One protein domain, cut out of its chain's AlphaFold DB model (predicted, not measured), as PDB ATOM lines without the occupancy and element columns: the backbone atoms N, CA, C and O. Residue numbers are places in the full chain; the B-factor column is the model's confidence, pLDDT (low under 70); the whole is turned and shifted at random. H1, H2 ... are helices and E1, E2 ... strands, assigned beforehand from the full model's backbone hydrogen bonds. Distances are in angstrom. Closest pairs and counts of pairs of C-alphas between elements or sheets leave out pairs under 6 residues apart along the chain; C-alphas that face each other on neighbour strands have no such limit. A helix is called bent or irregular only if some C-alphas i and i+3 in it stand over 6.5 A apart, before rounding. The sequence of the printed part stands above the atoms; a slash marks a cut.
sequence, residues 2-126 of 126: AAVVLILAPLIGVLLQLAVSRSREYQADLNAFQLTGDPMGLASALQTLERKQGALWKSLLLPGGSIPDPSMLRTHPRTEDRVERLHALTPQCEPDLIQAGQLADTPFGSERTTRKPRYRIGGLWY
ATOM      1  N   ALA A   2     -37.092 -42.387 -34.462       86.31
ATOM      2  CA  ALA A   2     -35.720 -42.860 -34.195       86.31
ATOM      3  C   ALA A   2     -34.765 -42.836 -35.412       86.31
ATOM      4  O   ALA A   2     -33.630 -42.391 -35.288       86.31
ATOM      5  N   ALA A   3     -35.230 -43.232 -36.604       91.25
ATOM      6  CA  ALA A   3     -34.397 -43.240 -37.814       91.25
ATOM      7  C   ALA A   3     -33.910 -41.838 -38.234       91.25
ATOM      8  O   ALA A   3     -32.774 -41.684 -38.663       91.25
ATOM      9  N   VAL A   4     -34.739 -40.803 -38.054       94.81
ATOM     10  CA  VAL A   4     -34.369 -39.411 -38.366       94.81
ATOM     11  C   VAL A   4     -33.255 -38.933 -37.435       94.81
ATOM     12  O   VAL A   4     -32.293 -38.323 -37.891       94.81
ATOM     13  N   VAL A   5     -33.342 -39.265 -36.143       94.19
ATOM     14  CA  VAL A   5     -32.307 -38.918 -35.159       94.19
ATOM     15  C   VAL A   5     -30.976 -39.576 -35.512       94.19
ATOM     16  O   VAL A   5     -29.957 -38.900 -35.490       94.19
ATOM     17  N   LEU A   6     -30.974 -40.857 -35.891       94.94
ATOM     18  CA  LEU A   6     -29.744 -41.563 -36.269       94.94
ATOM     19  C   LEU A   6     -29.071 -40.960 -37.511       94.94
ATOM     20  O   LEU A   6     -27.845 -40.910 -37.572       94.94
ATOM     21  N   ILE A   7     -29.858 -40.461 -38.469       94.81
ATOM     22  CA  ILE A   7     -29.339 -39.798 -39.674       94.81
ATOM     23  C   ILE A   7     -28.782 -38.401 -39.349       94.81
ATOM     24  O   ILE A   7     -27.745 -38.019 -39.888       94.81
ATOM     25  N   LEU A   8     -29.432 -37.636 -38.461       96.31
ATOM     26  CA  LEU A   8     -29.002 -36.273 -38.104       96.31
ATOM     27  C   LEU A   8     -27.905 -36.227 -37.028       96.31
ATOM     28  O   LEU A   8     -27.150 -35.255 -36.973       96.31
ATOM     29  N   ALA A   9     -27.796 -37.251 -36.182       95.31
ATOM     30  CA  ALA A   9     -26.820 -37.331 -35.097       95.31
ATOM     31  C   ALA A   9     -25.371 -36.995 -35.512       95.31
ATOM     32  O   ALA A   9     -24.762 -36.168 -34.830       95.31
ATOM     33  N   PRO A  10     -24.800 -37.546 -36.606       94.31
ATOM     34  CA  PRO A  10     -23.429 -37.213 -37.001       94.31
ATOM     35  C   PRO A  10     -23.257 -35.734 -37.368       94.31
ATOM     36  O   PRO A  10     -22.254 -35.129 -36.994       94.31
ATOM     37  N   LEU A  11     -24.241 -35.121 -38.036       94.38
ATOM     38  CA  LEU A  11     -24.197 -33.696 -38.375       94.38
ATOM     39  C   LEU A  11     -24.195 -32.831 -37.109       94.38
ATOM     40  O   LEU A  11     -23.378 -31.920 -36.978       94.38
ATOM     41  N   ILE A  12     -25.076 -33.146 -36.157       94.25
ATOM     42  CA  ILE A  12     -25.144 -32.450 -34.867       94.25
ATOM     43  C   ILE A  12     -23.825 -32.615 -34.100       94.25
ATOM     44  O   ILE A  12     -23.320 -31.643 -33.542       94.25
ATOM     45  N   GLY A  13     -23.240 -33.816 -34.110       93.69
ATOM     46  CA  GLY A  13     -21.955 -34.097 -33.470       93.69
ATOM     47  C   GLY A  13     -20.822 -33.227 -34.015       93.69
ATOM     48  O   GLY A  13     -20.088 -32.624 -33.233       93.69
ATOM     49  N   VAL A  14     -20.725 -33.085 -35.340       91.62
ATOM     50  CA  VAL A  14     -19.726 -32.210 -35.979       91.62
ATOM     51  C   VAL A  14     -19.938 -30.748 -35.587       91.62
ATOM     52  O   VAL A  14     -18.983 -30.070 -35.207       91.62
ATOM     53  N   LEU A  15     -21.179 -30.254 -35.623       90.31
ATOM     54  CA  LEU A  15     -21.485 -28.873 -35.234       90.31
ATOM     55  C   LEU A  15     -21.138 -28.603 -33.766       90.31
ATOM     56  O   LEU A  15     -20.544 -27.569 -33.453       90.31
ATOM     57  N   LEU A  16     -21.454 -29.545 -32.875       91.19
ATOM     58  CA  LEU A  16     -21.119 -29.442 -31.460       91.19
ATOM     59  C   LEU A  16     -19.602 -29.458 -31.245       91.19
ATOM     60  O   LEU A  16     -19.083 -28.628 -30.503       91.19
ATOM     61  N   GLN A  17     -18.881 -30.350 -31.926       90.06
ATOM     62  CA  GLN A  17     -17.422 -30.417 -31.850       90.06
ATOM     63  C   GLN A  17     -16.777 -29.106 -32.316       90.06
ATOM     64  O   GLN A  17     -15.869 -28.599 -31.654       90.06
ATOM     65  N   LEU A  18     -17.268 -28.522 -33.412       88.50
ATOM     66  CA  LEU A  18     -16.806 -27.221 -33.898       88.50
ATOM     67  C   LEU A  18     -17.110 -26.098 -32.897       88.50
ATOM     68  O   LEU A  18     -16.245 -25.259 -32.642       88.50
ATOM     69  N   ALA A  19     -18.300 -26.091 -32.290       88.38
ATOM     70  CA  ALA A  19     -18.673 -25.105 -31.277       88.38
ATOM     71  C   ALA A  19     -17.789 -25.205 -30.019       88.38
ATOM     72  O   ALA A  19     -17.264 -24.193 -29.547       88.38
ATOM     73  N   VAL A  20     -17.561 -26.422 -29.514       90.69
ATOM     74  CA  VAL A  20     -16.676 -26.677 -28.366       90.69
ATOM     75  C   VAL A  20     -15.238 -26.274 -28.689       90.69
ATOM     76  O   VAL A  20     -14.603 -25.612 -27.869       90.69
ATOM     77  N   SER A  21     -14.735 -26.604 -29.884       89.00
ATOM     78  CA  SER A  21     -13.399 -26.192 -30.339       89.00
ATOM     79  C   SER A  21     -13.230 -24.672 -30.264       89.00
ATOM     80  O   SER A  21     -12.299 -24.177 -29.629       89.00
ATOM     81  N   ARG A  22     -14.192 -23.915 -30.813       89.50
ATOM     82  CA  ARG A  22     -14.165 -22.443 -30.781       89.50
ATOM     83  C   ARG A  22     -14.208 -21.886 -29.359       89.50
ATOM     84  O   ARG A  22     -13.462 -20.962 -29.051       89.50
ATOM     85  N   SER A  23     -15.033 -22.459 -28.480       91.12
ATOM     86  CA  SER A  23     -15.083 -22.039 -27.074       91.12
ATOM     87  C   SER A  23     -13.754 -22.272 -26.349       91.12
ATOM     88  O   SER A  23     -13.348 -21.434 -25.544       91.12
ATOM     89  N   ARG A  24     -13.066 -23.387 -26.631       93.31
ATOM     90  CA  ARG A  24     -11.765 -23.703 -26.020       93.31
ATOM     91  C   ARG A  24     -10.664 -22.749 -26.477       93.31
ATOM     92  O   ARG A  24      -9.847 -22.361 -25.651       93.31
ATOM     93  N   GLU A  25     -10.668 -22.332 -27.742       92.12
ATOM     94  CA  GLU A  25      -9.723 -21.322 -28.251       92.12
ATOM     95  C   GLU A  25      -9.860 -19.992 -27.508       92.12
ATOM     96  O   GLU A  25      -8.871 -19.423 -27.060       92.12
ATOM     97  N   TYR A  26     -11.091 -19.531 -27.294       92.12
ATOM     98  CA  TYR A  26     -11.324 -18.287 -26.566       92.12
ATOM     99  C   TYR A  26     -10.956 -18.377 -25.082       92.12
ATOM    100  O   TYR A  26     -10.450 -17.414 -24.514       92.12
ATOM    101  N   GLN A  27     -11.172 -19.533 -24.449       94.00
ATOM    102  CA  GLN A  27     -10.683 -19.775 -23.088       94.00
ATOM    103  C   GLN A  27      -9.153 -19.789 -23.033       94.00
ATOM    104  O   GLN A  27      -8.574 -19.267 -22.084       94.00
ATOM    105  N   ALA A  28      -8.492 -20.350 -24.047       92.94
ATOM    106  CA  ALA A  28      -7.038 -20.323 -24.139       92.94
ATOM    107  C   ALA A  28      -6.503 -18.887 -24.269       92.94
ATOM    108  O   ALA A  28      -5.546 -18.550 -23.576       92.94
ATOM    109  N   ASP A  29      -7.151 -18.032 -25.069       93.06
ATOM    110  CA  ASP A  29      -6.802 -16.605 -25.179       93.06
ATOM    111  C   ASP A  29      -6.921 -15.875 -23.835       93.06
ATOM    112  O   ASP A  29      -6.023 -15.127 -23.449       93.06
ATOM    113  N   LEU A  30      -8.005 -16.128 -23.096       91.38
ATOM    114  CA  LEU A  30      -8.216 -15.553 -21.765       91.38
ATOM    115  C   LEU A  30      -7.161 -16.024 -20.763       91.38
ATOM    116  O   LEU A  30      -6.606 -15.205 -20.037       91.38
ATOM    117  N   ASN A  31      -6.849 -17.321 -20.744       90.31
ATOM    118  CA  ASN A  31      -5.807 -17.866 -19.874       90.31
ATOM    119  C   ASN A  31      -4.427 -17.282 -20.223       90.31
ATOM    120  O   ASN A  31      -3.652 -16.952 -19.328       90.31
ATOM    121  N   ALA A  32      -4.121 -17.113 -21.514       88.81
ATOM    122  CA  ALA A  32      -2.880 -16.483 -21.959       88.81
ATOM    123  C   ALA A  32      -2.802 -15.014 -21.524       88.81
ATOM    124  O   ALA A  32      -1.758 -14.571 -21.048       88.81
ATOM    125  N   PHE A  33      -3.906 -14.268 -21.625       87.12
ATOM    126  CA  PHE A  33      -4.000 -12.914 -21.079       87.12
ATOM    127  C   PHE A  33      -3.785 -12.894 -19.560       87.12
ATOM    128  O   PHE A  33      -2.973 -12.108 -19.089       87.12
ATOM    129  N   GLN A  34      -4.437 -13.777 -18.800       84.12
ATOM    130  CA  GLN A  34      -4.269 -13.849 -17.342       84.12
ATOM    131  C   GLN A  34      -2.826 -14.156 -16.932       84.12
ATOM    132  O   GLN A  34      -2.348 -13.639 -15.927       84.12
ATOM    133  N   LEU A  35      -2.131 -14.983 -17.715       82.56
ATOM    134  CA  LEU A  35      -0.745 -15.351 -17.445       82.56
ATOM    135  C   LEU A  35       0.248 -14.244 -17.830       82.56
ATOM    136  O   LEU A  35       1.259 -14.072 -17.158       82.56
ATOM    137  N   THR A  36      -0.008 -13.522 -18.923       79.88
ATOM    138  CA  THR A  36       0.949 -12.554 -19.493       79.88
ATOM    139  C   THR A  36       0.667 -11.107 -19.107       79.88
ATOM    140  O   THR A  36       1.571 -10.277 -19.163       79.88
ATOM    141  N   GLY A  37      -0.577 -10.776 -18.763       79.88
ATOM    142  CA  GLY A  37      -1.024  -9.408 -18.514       79.88
ATOM    143  C   GLY A  37      -0.926  -8.481 -19.732       79.88
ATOM    144  O   GLY A  37      -1.074  -7.272 -19.574       79.88
ATOM    145  N   ASP A  38      -0.668  -9.000 -20.941       82.62
ATOM    146  CA  ASP A  38      -0.472  -8.190 -22.148       82.62
ATOM    147  C   ASP A  38      -1.410  -8.622 -23.288       82.62
ATOM    148  O   ASP A  38      -1.025  -9.393 -24.177       82.62
ATOM    149  N   PRO A  39      -2.652  -8.103 -23.314       88.81
ATOM    150  CA  PRO A  39      -3.610  -8.447 -24.362       88.81
ATOM    151  C   PRO A  39      -3.154  -7.937 -25.738       88.81
ATOM    152  O   PRO A  39      -3.537  -8.485 -26.770       88.81
ATOM    153  N   MET A  40      -2.309  -6.902 -25.766       89.44
ATOM    154  CA  MET A  40      -1.890  -6.205 -26.983       89.44
ATOM    155  C   MET A  40      -0.717  -6.914 -27.649       89.44
ATOM    156  O   MET A  40      -0.722  -7.129 -28.866       89.44
ATOM    157  N   GLY A  41       0.245  -7.363 -26.839       86.94
ATOM    158  CA  GLY A  41       1.282  -8.295 -27.267       86.94
ATOM    159  C   GLY A  41       0.681  -9.591 -27.814       86.94
ATOM    160  O   GLY A  41       1.080 -10.043 -28.890       86.94
ATOM    161  N   LEU A  42      -0.342 -10.136 -27.144       90.81
ATOM    162  CA  LEU A  42      -1.022 -11.352 -27.594       90.81
ATOM    163  C   LEU A  42      -1.743 -11.160 -28.943       90.81
ATOM    164  O   LEU A  42      -1.592 -11.989 -29.842       90.81
ATOM    165  N   ALA A  43      -2.448 -10.041 -29.136       92.62
ATOM    166  CA  ALA A  43      -3.086  -9.709 -30.413       92.62
ATOM    167  C   ALA A  43      -2.068  -9.578 -31.568       92.62
ATOM    168  O   ALA A  43      -2.276 -10.124 -32.655       92.62
ATOM    169  N   SER A  44      -0.937  -8.909 -31.329       90.50
ATOM    170  CA  SER A  44       0.154  -8.779 -32.310       90.50
ATOM    171  C   SER A  44       0.784 -10.136 -32.666       90.50
ATOM    172  O   SER A  44       1.049 -10.436 -33.840       90.50
ATOM    173  N   ALA A  45       0.976 -10.996 -31.661       90.62
ATOM    174  CA  ALA A  45       1.491 -12.347 -31.850       90.62
ATOM    175  C   ALA A  45       0.544 -13.205 -32.704       90.62
ATOM    176  O   ALA A  45       1.005 -13.866 -33.639       90.62
ATOM    177  N   LEU A  46      -0.769 -13.139 -32.450       92.00
ATOM    178  CA  LEU A  46      -1.787 -13.837 -33.244       92.00
ATOM    179  C   LEU A  46      -1.756 -13.417 -34.718       92.00
ATOM    180  O   LEU A  46      -1.699 -14.278 -35.598       92.00
ATOM    181  N   GLN A  47      -1.695 -12.114 -35.003       90.81
ATOM    182  CA  GLN A  47      -1.584 -11.617 -36.381       90.81
ATOM    183  C   GLN A  47      -0.292 -12.087 -37.066       90.81
ATOM    184  O   GLN A  47      -0.279 -12.408 -38.257       90.81
ATOM    185  N   THR A  48       0.815 -12.138 -36.321       88.00
ATOM    186  CA  THR A  48       2.092 -12.643 -36.843       88.00
ATOM    187  C   THR A  48       2.003 -14.134 -37.174       88.00
ATOM    188  O   THR A  48       2.511 -14.564 -38.216       88.00
ATOM    189  N   LEU A  49       1.346 -14.919 -36.317       86.56
ATOM    190  CA  LEU A  49       1.159 -16.353 -36.512       86.56
ATOM    191  C   LEU A  49       0.266 -16.645 -37.720       86.56
ATOM    192  O   LEU A  49       0.647 -17.463 -38.556       86.56
ATOM    193  N   GLU A  50      -0.855 -15.940 -37.863       86.12
ATOM    194  CA  GLU A  50      -1.773 -16.106 -38.995       86.12
ATOM    195  C   GLU A  50      -1.074 -15.871 -40.339       86.12
ATOM    196  O   GLU A  50      -1.188 -16.688 -41.256       86.12
ATOM    197  N   ARG A  51      -0.276 -14.799 -40.447       83.56
ATOM    198  CA  ARG A  51       0.497 -14.507 -41.667       83.56
ATOM    199  C   ARG A  51       1.458 -15.643 -42.014       83.56
ATOM    200  O   ARG A  51       1.552 -16.033 -43.180       83.56
ATOM    201  N   LYS A  52       2.166 -16.186 -41.015       81.00
ATOM    202  CA  LYS A  52       3.106 -17.303 -41.206       81.00
ATOM    203  C   LYS A  52       2.383 -18.592 -41.580       81.00
ATOM    204  O   LYS A  52       2.799 -19.271 -42.513       81.00
ATOM    205  N   GLN A  53       1.290 -18.911 -40.894       79.75
ATOM    206  CA  GLN A  53       0.512 -20.116 -41.152       79.75
ATOM    207  C   GLN A  53      -0.108 -20.079 -42.555       79.75
ATOM    208  O   GLN A  53       0.019 -21.044 -43.305       79.75
ATOM    209  N   GLY A  54      -0.681 -18.941 -42.959       74.38
ATOM    210  CA  GLY A  54      -1.189 -18.741 -44.316       74.38
ATOM    211  C   GLY A  54      -0.103 -18.876 -45.390       74.38
ATOM    212  O   GLY A  54      -0.350 -19.463 -46.442       74.38
ATOM    213  N   ALA A  55       1.114 -18.388 -45.129       72.00
ATOM    214  CA  ALA A  55       2.245 -18.551 -46.044       72.00
ATOM    215  C   ALA A  55       2.687 -20.020 -46.185       72.00
ATOM    216  O   ALA A  55       2.940 -20.474 -47.301       72.00
ATOM    217  N   LEU A  56       2.729 -20.777 -45.083       71.81
ATOM    218  CA  LEU A  56       3.079 -22.203 -45.091       71.81
ATOM    219  C   LEU A  56       2.053 -23.043 -45.859       71.81
ATOM    220  O   LEU A  56       2.437 -23.847 -46.706       71.81
ATOM    221  N   TRP A  57       0.755 -22.825 -45.628       67.06
ATOM    222  CA  TRP A  57      -0.295 -23.539 -46.363       67.06
ATOM    223  C   TRP A  57      -0.271 -23.222 -47.860       67.06
ATOM    224  O   TRP A  57      -0.400 -24.136 -48.672       67.06
ATOM    225  N   LYS A  58      -0.025 -21.958 -48.238       65.94
ATOM    226  CA  LYS A  58       0.181 -21.569 -49.646       65.94
ATOM    227  C   LYS A  58       1.377 -22.293 -50.260       65.94
ATOM    228  O   LYS A  58       1.274 -22.795 -51.370       65.94
ATOM    229  N   SER A  59       2.483 -22.380 -49.524       70.81
ATOM    230  CA  SER A  59       3.695 -23.070 -49.970       70.81
ATOM    231  C   SER A  59       3.515 -24.582 -50.123       70.81
ATOM    232  O   SER A  59       4.226 -25.183 -50.925       70.81
ATOM    233  N   LEU A  60       2.637 -25.205 -49.332       70.44
ATOM    234  CA  LEU A  60       2.492 -26.662 -49.287       70.44
ATOM    235  C   LEU A  60       1.390 -27.192 -50.217       70.44
ATOM    236  O   LEU A  60       1.567 -28.256 -50.802       70.44
ATOM    237  N   LEU A  61       0.256 -26.492 -50.346       64.81
ATOM    238  CA  LEU A  61      -0.923 -27.037 -51.037       64.81
ATOM    239  C   LEU A  61      -1.069 -26.608 -52.502       64.81
ATOM    240  O   LEU A  61      -1.712 -27.337 -53.253       64.81
ATOM    241  N   LEU A  62      -0.523 -25.462 -52.932       60.78
ATOM    242  CA  LEU A  62      -0.774 -24.925 -54.279       60.78
ATOM    243  C   LEU A  62       0.431 -24.167 -54.856       60.78
ATOM    244  O   LEU A  62       0.746 -23.073 -54.382       60.78
ATOM    245  N   PRO A  63       1.040 -24.631 -55.962       51.62
ATOM    246  CA  PRO A  63       1.877 -23.758 -56.770       51.62
ATOM    247  C   PRO A  63       0.972 -22.737 -57.486       51.62
ATOM    248  O   PRO A  63       0.314 -23.055 -58.471       51.62
ATOM    249  N   GLY A  64       0.915 -21.502 -56.975       56.97
ATOM    250  CA  GLY A  64       0.397 -20.340 -57.715       56.97
ATOM    251  C   GLY A  64      -1.073 -19.933 -57.515       56.97
ATOM    252  O   GLY A  64      -1.539 -19.062 -58.244       56.97
ATOM    253  N   GLY A  65      -1.807 -20.482 -56.539       54.47
ATOM    254  CA  GLY A  65      -3.219 -20.129 -56.296       54.47
ATOM    255  C   GLY A  65      -3.530 -19.772 -54.839       54.47
ATOM    256  O   GLY A  65      -3.118 -20.477 -53.923       54.47
ATOM    257  N   SER A  66      -4.283 -18.690 -54.610       52.41
ATOM    258  CA  SER A  66      -4.842 -18.358 -53.291       52.41
ATOM    259  C   SER A  66      -6.199 -19.042 -53.132       52.41
ATOM    260  O   SER A  66      -7.133 -18.689 -53.847       52.41
ATOM    261  N   ILE A  67      -6.341 -19.983 -52.193       55.69
ATOM    262  CA  ILE A  67      -7.668 -20.489 -51.810       55.69
ATOM    263  C   ILE A  67      -8.337 -19.406 -50.954       55.69
ATOM    264  O   ILE A  67      -7.746 -18.995 -49.951       55.69
ATOM    265  N   PRO A  68      -9.535 -18.914 -51.314       54.56
ATOM    266  CA  PRO A  68     -10.345 -18.146 -50.383       54.56
ATOM    267  C   PRO A  68     -10.741 -19.078 -49.237       54.56
ATOM    268  O   PRO A  68     -11.456 -20.047 -49.455       54.56
ATOM    269  N   ASP A  69     -10.221 -18.817 -48.041       58.31
ATOM    270  CA  ASP A  69     -10.430 -19.652 -46.859       58.31
ATOM    271  C   ASP A  69     -11.927 -19.656 -46.484       58.31
ATOM    272  O   ASP A  69     -12.457 -18.623 -46.046       58.31
ATOM    273  N   PRO A  70     -12.670 -20.758 -46.715       59.19
ATOM    274  CA  PRO A  70     -14.094 -20.769 -46.450       59.19
ATOM    275  C   PRO A  70     -14.302 -20.783 -44.933       59.19
ATOM    276  O   PRO A  70     -14.128 -21.799 -44.261       59.19
ATOM    277  N   SER A  71     -14.743 -19.642 -44.400       60.44
ATOM    278  CA  SER A  71     -14.976 -19.375 -42.971       60.44
ATOM    279  C   SER A  71     -15.793 -20.433 -42.213       60.44
ATOM    280  O   SER A  71     -15.784 -20.447 -40.984       60.44
ATOM    281  N   MET A  72     -16.537 -21.284 -42.923       53.06
ATOM    282  CA  MET A  72     -17.407 -22.310 -42.348       53.06
ATOM    283  C   MET A  72     -16.681 -23.620 -42.009       53.06
ATOM    284  O   MET A  72     -17.193 -24.376 -41.190       53.06
ATOM    285  N   LEU A  73     -15.497 -23.879 -42.581       57.34
ATOM    286  CA  LEU A  73     -14.747 -25.131 -42.384       57.34
ATOM    287  C   LEU A  73     -13.502 -24.978 -41.493       57.34
ATOM    288  O   LEU A  73     -12.782 -25.949 -41.273       57.34
ATOM    289  N   ARG A  74     -13.245 -23.782 -40.945       67.31
ATOM    290  CA  ARG A  74     -12.155 -23.576 -39.982       67.31
ATOM    291  C   ARG A  74     -12.475 -24.246 -38.641       67.31
ATOM    292  O   ARG A  74     -13.544 -24.041 -38.059       67.31
ATOM    293  N   THR A  75     -11.497 -24.986 -38.120       70.50
ATOM    294  CA  THR A  75     -11.524 -25.615 -36.786       70.50
ATOM    295  C   THR A  75     -11.351 -24.611 -35.643       70.50
ATOM    296  O   THR A  75     -11.633 -24.942 -34.489       70.50
ATOM    297  N   HIS A  76     -10.943 -23.379 -35.965       78.62
ATOM    298  CA  HIS A  76     -10.707 -22.277 -35.033       78.62
ATOM    299  C   HIS A  76     -11.522 -21.039 -35.449       78.62
ATOM    300  O   HIS A  76     -11.858 -20.896 -36.631       78.62
ATOM    301  N   PRO A  77     -11.869 -20.144 -34.503       84.06
ATOM    302  CA  PRO A  77     -12.487 -18.866 -34.834       84.06
ATOM    303  C   PRO A  77     -11.537 -18.004 -35.672       84.06
ATOM    304  O   PRO A  77     -10.334 -18.268 -35.745       84.06
ATOM    305  N   ARG A  78     -12.083 -16.978 -36.327       87.94
ATOM    306  CA  ARG A  78     -11.274 -16.039 -37.104       87.94
ATOM    307  C   ARG A  78     -10.292 -15.304 -36.197       87.94
ATOM    308  O   ARG A  78     -10.592 -15.030 -35.035       87.94
ATOM    309  N   THR A  79      -9.106 -15.021 -36.727       90.19
ATOM    310  CA  THR A  79      -8.049 -14.346 -35.965       90.19
ATOM    311  C   THR A  79      -8.492 -12.937 -35.601       90.19
ATOM    312  O   THR A  79      -8.225 -12.484 -34.492       90.19
ATOM    313  N   GLU A  80      -9.244 -12.285 -36.487       90.50
ATOM    314  CA  GLU A  80      -9.844 -10.973 -36.264       90.50
ATOM    315  C   GLU A  80     -10.783 -10.983 -35.049       90.50
ATOM    316  O   GLU A  80     -10.615 -10.153 -34.161       90.50
ATOM    317  N   ASP A  81     -11.677 -11.974 -34.937       92.38
ATOM    318  CA  ASP A  81     -12.598 -12.108 -33.796       92.38
ATOM    319  C   ASP A  81     -11.837 -12.290 -32.468       92.38
ATOM    320  O   ASP A  81     -12.250 -11.805 -31.411       92.38
ATOM    321  N   ARG A  82     -10.714 -13.024 -32.500       93.56
ATOM    322  CA  ARG A  82      -9.852 -13.227 -31.321       93.56
ATOM    323  C   ARG A  82      -9.144 -11.935 -30.933       93.56
ATOM    324  O   ARG A  82      -9.143 -11.571 -29.760       93.56
ATOM    325  N   VAL A  83      -8.574 -11.238 -31.914       94.06
ATOM    326  CA  VAL A  83      -7.895  -9.948 -31.736       94.06
ATOM    327  C   VAL A  83      -8.860  -8.910 -31.170       94.06
ATOM    328  O   VAL A  83      -8.525  -8.247 -30.191       94.06
ATOM    329  N   GLU A  84     -10.072  -8.814 -31.712       93.69
ATOM    330  CA  GLU A  84     -11.115  -7.917 -31.206       93.69
ATOM    331  C   GLU A  84     -11.454  -8.214 -29.739       93.69
ATOM    332  O   GLU A  84     -11.483  -7.302 -28.908       93.69
ATOM    333  N   ARG A  85     -11.629  -9.492 -29.380       92.06
ATOM    334  CA  ARG A  85     -11.882  -9.867 -27.983       92.06
ATOM    335  C   ARG A  85     -10.714  -9.504 -27.066       92.06
ATOM    336  O   ARG A  85     -10.959  -9.030 -25.962       92.06
ATOM    337  N   LEU A  86      -9.467  -9.691 -27.500       92.00
ATOM    338  CA  LEU A  86      -8.294  -9.279 -26.721       92.00
ATOM    339  C   LEU A  86      -8.237  -7.758 -26.546       92.00
ATOM    340  O   LEU A  86      -7.972  -7.282 -25.443       92.00
ATOM    341  N   HIS A  87      -8.569  -6.985 -27.583       91.25
ATOM    342  CA  HIS A  87      -8.700  -5.534 -27.465       91.25
ATOM    343  C   HIS A  87      -9.761  -5.132 -26.435       91.25
ATOM    344  O   HIS A  87      -9.526  -4.201 -25.661       91.25
ATOM    345  N   ALA A  88     -10.871  -5.863 -26.346       90.31
ATOM    346  CA  ALA A  88     -11.895  -5.628 -25.330       90.31
ATOM    347  C   ALA A  88     -11.433  -5.935 -23.887       90.31
ATOM    348  O   ALA A  88     -12.067  -5.465 -22.944       90.31
ATOM    349  N   LEU A  89     -10.331  -6.675 -23.692       84.75
ATOM    350  CA  LEU A  89      -9.723  -6.930 -22.373       84.75
ATOM    351  C   LEU A  89      -8.731  -5.838 -21.947       84.75
ATOM    352  O   LEU A  89      -8.400  -5.743 -20.770       84.75
ATOM    353  N   THR A  90      -8.283  -4.980 -22.868       76.25
ATOM    354  CA  THR A  90      -7.365  -3.857 -22.579       76.25
ATOM    355  C   THR A  90      -7.828  -2.945 -21.440       76.25
ATOM    356  O   THR A  90      -6.982  -2.575 -20.632       76.25
ATOM    357  N   PRO A  91      -9.123  -2.596 -21.301       67.56
ATOM    358  CA  PRO A  91      -9.595  -1.783 -20.180       67.56
ATOM    359  C   PRO A  91      -9.410  -2.454 -18.810       67.56
ATOM    360  O   PRO A  91      -9.351  -1.768 -17.800       67.56
ATOM    361  N   GLN A  92      -9.299  -3.788 -18.762       61.28
ATOM    362  CA  GLN A  92      -9.010  -4.559 -17.540       61.28
ATOM    363  C   GLN A  92      -7.503  -4.609 -17.228       61.28
ATOM    364  O   GLN A  92      -7.091  -5.164 -16.217       61.28
ATOM    365  N   CYS A  93      -6.687  -4.042 -18.119       57.59
ATOM    366  CA  CYS A  93      -5.246  -3.871 -18.016       57.59
ATOM    367  C   CYS A  93      -4.916  -2.388 -17.744       57.59
ATOM    368  O   CYS A  93      -3.920  -1.869 -18.242       57.59
ATOM    369  N   GLU A  94      -5.755  -1.663 -16.992       56.34
ATOM    370  CA  GLU A  94      -5.217  -0.503 -16.281       56.34
ATOM    371  C   GLU A  94      -4.220  -1.040 -15.250       56.34
ATOM    372  O   GLU A  94      -4.566  -1.933 -14.470       56.34
ATOM    373  N   PRO A  95      -2.960  -0.582 -15.274       54.69
ATOM    374  CA  PRO A  95      -1.997  -1.028 -14.299       54.69
ATOM    375  C   PRO A  95      -2.457  -0.451 -12.968       54.69
ATOM    376  O   PRO A  95      -2.421   0.763 -12.774       54.69
ATOM    377  N   ASP A  96      -2.835  -1.308 -12.026       51.44
ATOM    378  CA  ASP A  96      -2.698  -0.931 -10.631       51.44
ATOM    379  C   ASP A  96      -1.203  -0.632 -10.446       51.44
ATOM    380  O   ASP A  96      -0.364  -1.535 -10.345       51.44
ATOM    381  N   LEU A  97      -0.839   0.654 -10.493       52.25
ATOM    382  CA  LEU A  97       0.538   1.154 -10.374       52.25
ATOM    383  C   LEU A  97       1.198   0.690  -9.060       52.25
ATOM    384  O   LEU A  97       2.414   0.757  -8.910       52.25
ATOM    385  N   ILE A  98       0.389   0.178  -8.130       46.75
ATOM    386  CA  ILE A  98       0.761  -0.378  -6.834       46.75
ATOM    387  C   ILE A  98       1.131  -1.880  -6.915       46.75
ATOM    388  O   ILE A  98       1.906  -2.353  -6.087       46.75
ATOM    389  N   GLN A  99       0.659  -2.635  -7.919       52.56
ATOM    390  CA  GLN A  99       0.826  -4.100  -7.997       52.56
ATOM    391  C   GLN A  99       1.917  -4.563  -8.982       52.56
ATOM    392  O   GLN A  99       2.478  -5.649  -8.817       52.56
ATOM    393  N   ALA A 100       2.304  -3.726  -9.952       51.88
ATOM    394  CA  ALA A 100       3.406  -4.016 -10.881       51.88
ATOM    395  C   ALA A 100       4.755  -4.261 -10.167       51.88
ATOM    396  O   ALA A 100       5.577  -5.035 -10.650       51.88
ATOM    397  N   GLY A 101       4.960  -3.659  -8.988       51.41
ATOM    398  CA  GLY A 101       6.132  -3.919  -8.146       51.41
ATOM    399  C   GLY A 101       6.101  -5.267  -7.417       51.41
ATOM    400  O   GLY A 101       7.155  -5.785  -7.078       51.41
ATOM    401  N   GLN A 102       4.924  -5.867  -7.202       51.41
ATOM    402  CA  GLN A 102       4.783  -7.126  -6.455       51.41
ATOM    403  C   GLN A 102       4.893  -8.374  -7.346       51.41
ATOM    404  O   GLN A 102       5.300  -9.431  -6.874       51.41
ATOM    405  N   LEU A 103       4.556  -8.268  -8.638       51.78
ATOM    406  CA  LEU A 103       4.737  -9.358  -9.612       51.78
ATOM    407  C   LEU A 103       6.183  -9.475 -10.123       51.78
ATOM    408  O   LEU A 103       6.572 -10.544 -10.601       51.78
ATOM    409  N   ALA A 104       6.979  -8.408  -9.990       53.50
ATOM    410  CA  ALA A 104       8.393  -8.381 -10.365       53.50
ATOM    411  C   ALA A 104       9.256  -9.362  -9.543       53.50
ATOM    412  O   ALA A 104      10.250  -9.868 -10.053       53.50
ATOM    413  N   ASP A 105       8.836  -9.699  -8.318       53.09
ATOM    414  CA  ASP A 105       9.555 -10.622  -7.424       53.09
ATOM    415  C   ASP A 105       9.266 -12.112  -7.695       53.09
ATOM    416  O   ASP A 105       9.785 -12.995  -7.007       53.09
ATOM    417  N   THR A 106       8.452 -12.438  -8.706       56.84
ATOM    418  CA  THR A 106       8.275 -13.833  -9.133       56.84
ATOM    419  C   THR A 106       9.384 -14.239 -10.116       56.84
ATOM    420  O   THR A 106       9.743 -13.450 -10.990       56.84
ATOM    421  N   PRO A 107       9.900 -15.487 -10.079       57.03
ATOM    422  CA  PRO A 107      10.899 -15.964 -11.049       57.03
ATOM    423  C   PRO A 107      10.452 -15.875 -12.522       57.03
ATOM    424  O   PRO A 107      11.271 -16.014 -13.426       57.03
ATOM    425  N   PHE A 108       9.152 -15.677 -12.755       57.34
ATOM    426  CA  PHE A 108       8.499 -15.570 -14.059       57.34
ATOM    427  C   PHE A 108       7.840 -14.198 -14.266       57.34
ATOM    428  O   PHE A 108       6.857 -14.119 -15.003       57.34
ATOM    429  N   GLY A 109       8.343 -13.151 -13.596       54.84
ATOM    430  CA  GLY A 109       7.762 -11.809 -13.575       54.84
ATOM    431  C   GLY A 109       7.209 -11.368 -14.930       54.84
ATOM    432  O   GLY A 109       7.875 -11.487 -15.960       54.84
ATOM    433  N   SER A 110       5.972 -10.867 -14.920       58.78
ATOM    434  CA  SER A 110       5.212 -10.425 -16.096       58.78
ATOM    435  C   SER A 110       5.741  -9.102 -16.665       58.78
ATOM    436  O   SER A 110       4.968  -8.196 -16.990       58.78
ATOM    437  N   GLU A 111       7.063  -8.936 -16.731       62.97
ATOM    438  CA  GLU A 111       7.671  -7.779 -17.368       62.97
ATOM    439  C   GLU A 111       7.207  -7.750 -18.822       62.97
ATOM    440  O   GLU A 111       7.521  -8.632 -19.626       62.97
ATOM    441  N   ARG A 112       6.416  -6.727 -19.160       61.56
ATOM    442  CA  ARG A 112       5.975  -6.493 -20.531       61.56
ATOM    443  C   ARG A 112       7.220  -6.467 -21.412       61.56
ATOM    444  O   ARG A 112       8.131  -5.674 -21.170       61.56
ATOM    445  N   THR A 113       7.282  -7.333 -22.423       64.50
ATOM    446  CA  THR A 113       8.441  -7.366 -23.317       64.50
ATOM    447  C   THR A 113       8.540  -6.034 -24.063       64.50
ATOM    448  O   THR A 113       7.748  -5.714 -24.944       64.50
ATOM    449  N   THR A 114       9.507  -5.208 -23.670       67.25
ATOM    450  CA  THR A 114       9.808  -3.920 -24.315       67.25
ATOM    451  C   THR A 114      10.911  -4.052 -25.363       67.25
ATOM    452  O   THR A 114      11.359  -3.057 -25.943       67.25
ATOM    453  N   ARG A 115      11.388  -5.280 -25.613       70.31
ATOM    454  CA  ARG A 115      12.492  -5.524 -26.540       70.31
ATOM    455  C   ARG A 115      12.074  -5.120 -27.952       70.31
ATOM    456  O   ARG A 115      11.032  -5.516 -28.461       70.31
ATOM    457  N   LYS A 116      12.909  -4.295 -28.592       70.94
ATOM    458  CA  LYS A 116      12.705  -3.921 -29.994       70.94
ATOM    459  C   LYS A 116      12.924  -5.148 -30.877       70.94
ATOM    460  O   LYS A 116      13.923  -5.846 -30.670       70.94
ATOM    461  N   PRO A 117      12.072  -5.366 -31.890       76.50
ATOM    462  CA  PRO A 117      12.233  -6.503 -32.768       76.50
ATOM    463  C   PRO A 117      13.569  -6.443 -33.516       76.50
ATOM    464  O   PRO A 117      13.990  -5.384 -33.989       76.50
ATOM    465  N   ARG A 118      14.252  -7.584 -33.622       84.69
ATOM    466  CA  ARG A 118      15.560  -7.717 -34.281       84.69
ATOM    467  C   ARG A 118      15.463  -8.674 -35.460       84.69
ATOM    468  O   ARG A 118      14.848  -9.735 -35.372       84.69
ATOM    469  N   TYR A 119      16.108  -8.313 -36.564       84.25
ATOM    470  CA  TYR A 119      16.191  -9.169 -37.741       84.25
ATOM    471  C   TYR A 119      17.273 -10.244 -37.555       84.25
ATOM    472  O   TYR A 119      18.392  -9.935 -37.136       84.25
ATOM    473  N   ARG A 120      16.946 -11.504 -37.855       83.19
ATOM    474  CA  ARG A 120      17.886 -12.641 -37.899       83.19
ATOM    475  C   ARG A 120      17.645 -13.470 -39.163       83.19
ATOM    476  O   ARG A 120      16.647 -13.287 -39.856       83.19
ATOM    477  N   ILE A 121      18.549 -14.404 -39.458       73.06
ATOM    478  CA  ILE A 121      18.358 -15.391 -40.530       73.06
ATOM    479  C   ILE A 121      17.104 -16.211 -40.169       73.06
ATOM    480  O   ILE A 121      17.108 -16.933 -39.176       73.06
ATOM    481  N   GLY A 122      16.003 -16.004 -40.901       75.88
ATOM    482  CA  GLY A 122      14.670 -16.540 -40.576       75.88
ATOM    483  C   GLY A 122      13.583 -15.490 -40.282       75.88
ATOM    484  O   GLY A 122      12.426 -15.865 -40.095       75.88
ATOM    485  N   GLY A 123      13.914 -14.192 -40.268       77.94
ATOM    486  CA  GLY A 123      12.947 -13.086 -40.228       77.94
ATOM    487  C   GLY A 123      13.057 -12.175 -39.001       77.94
ATOM    488  O   GLY A 123      14.105 -12.082 -38.360       77.94
ATOM    489  N   LEU A 124      11.965 -11.467 -38.702       76.50
ATOM    490  CA  LEU A 124      11.851 -10.541 -37.572       76.50
ATOM    491  C   LEU A 124      11.474 -11.296 -36.281       76.50
ATOM    492  O   LEU A 124      10.509 -12.065 -36.283       76.50
ATOM    493  N   TRP A 125      12.222 -11.063 -35.201       71.38
ATOM    494  CA  TRP A 125      12.015 -11.654 -33.869       71.38
ATOM    495  C   TRP A 125      11.704 -10.555 -32.852       71.38
ATOM    496  O   TRP A 125      12.396  -9.541 -32.878       71.38
ATOM    497  N   TYR A 126      10.707 -10.759 -31.988       68.81
ATOM    498  CA  TYR A 126      10.284  -9.832 -30.926       68.81
ATOM    499  C   TYR A 126      10.895 -10.219 -29.576       68.81
ATOM    500  O   TYR A 126      11.058 -11.439 -29.344       68.81
TER     501      TYR A 126
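Overview. This is residues 2 to 126 of the 126 residues of the protein "M48 family metalloprotease" of Hyphomicrobiales bacterium (UniProt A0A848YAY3). A long helix, H1, and the helix H2 meet at their ends as a V, and H3 folds back beside H2 and crosses over the later part of H1; residues 2 to 16 of H1 stick out as a free arm. A small hairpin of two strands, E1 and E2, lies away from these three helices at the end of the chain. The 125 printed residues run H1, H2, H3, H4, E1, E2, mostly helix, with the antiparallel sheet E1 - E2. The whole is loose, radius of gyration of the C-alphas 19.8 A, spanning 64 by 43 by 25 A.

Along the chain. H1, residues 2 to 36, begins at C-alpha 2 (-35.720, -42.860, -34.195), is 49.8 A long and has a kink of 42 degrees near residue 9. H2 is residues 39 to 61, 32.6 A, and H3 residues 79 to 93, 21.0 A. H1 and H3 are only just irregular: C-alphas 7 and 10 are 7.0 A apart, C-alphas 88 and 91 6.8 A. H4 is residues 100 to 103, E1 118 to 120, and E2 123 to 125, ending at C-alpha 125 (12.015, -11.654, -33.869).

Arrangement. H1 and H2 only just touch, only at the corner, with 3 pairs of C-alphas within 8 A, closest Phe 33 and Pro 39 at 5.6 A. H2 and H3 form a helical hairpin at a shallow tilt of 13 degrees, closest C-alphas Ala 43 and Val 83, 5.0 A. H3 touches H1 with residues 82 to 86 alone, closest C-alphas Tyr 26 and Arg 82, 7.1 A, at a steep tilt of 43 degrees. H4 touches no helix. E1 and E2, a hairpin, are apart from H1, H2 and H3; N 118 and O 125 are 2.8 A apart, within hydrogen-bond range. Every O i to N i+4 pair is within hydrogen-bond range in H2, 29 of 31 in H1 and 8 of 11 in H3; H4 is too short for one.

Size, cuts and confidence. The C-alphas farthest apart, of Ala 3 and Gly 101, are 63.8 A apart. The printed part has no cut; the links H2 to H3 and H4 to E1 are long. Mean pLDDT of the printed part is 77.1, and residues 57 to 58, 61 to 74, 91 to 114 and 126 are under 70.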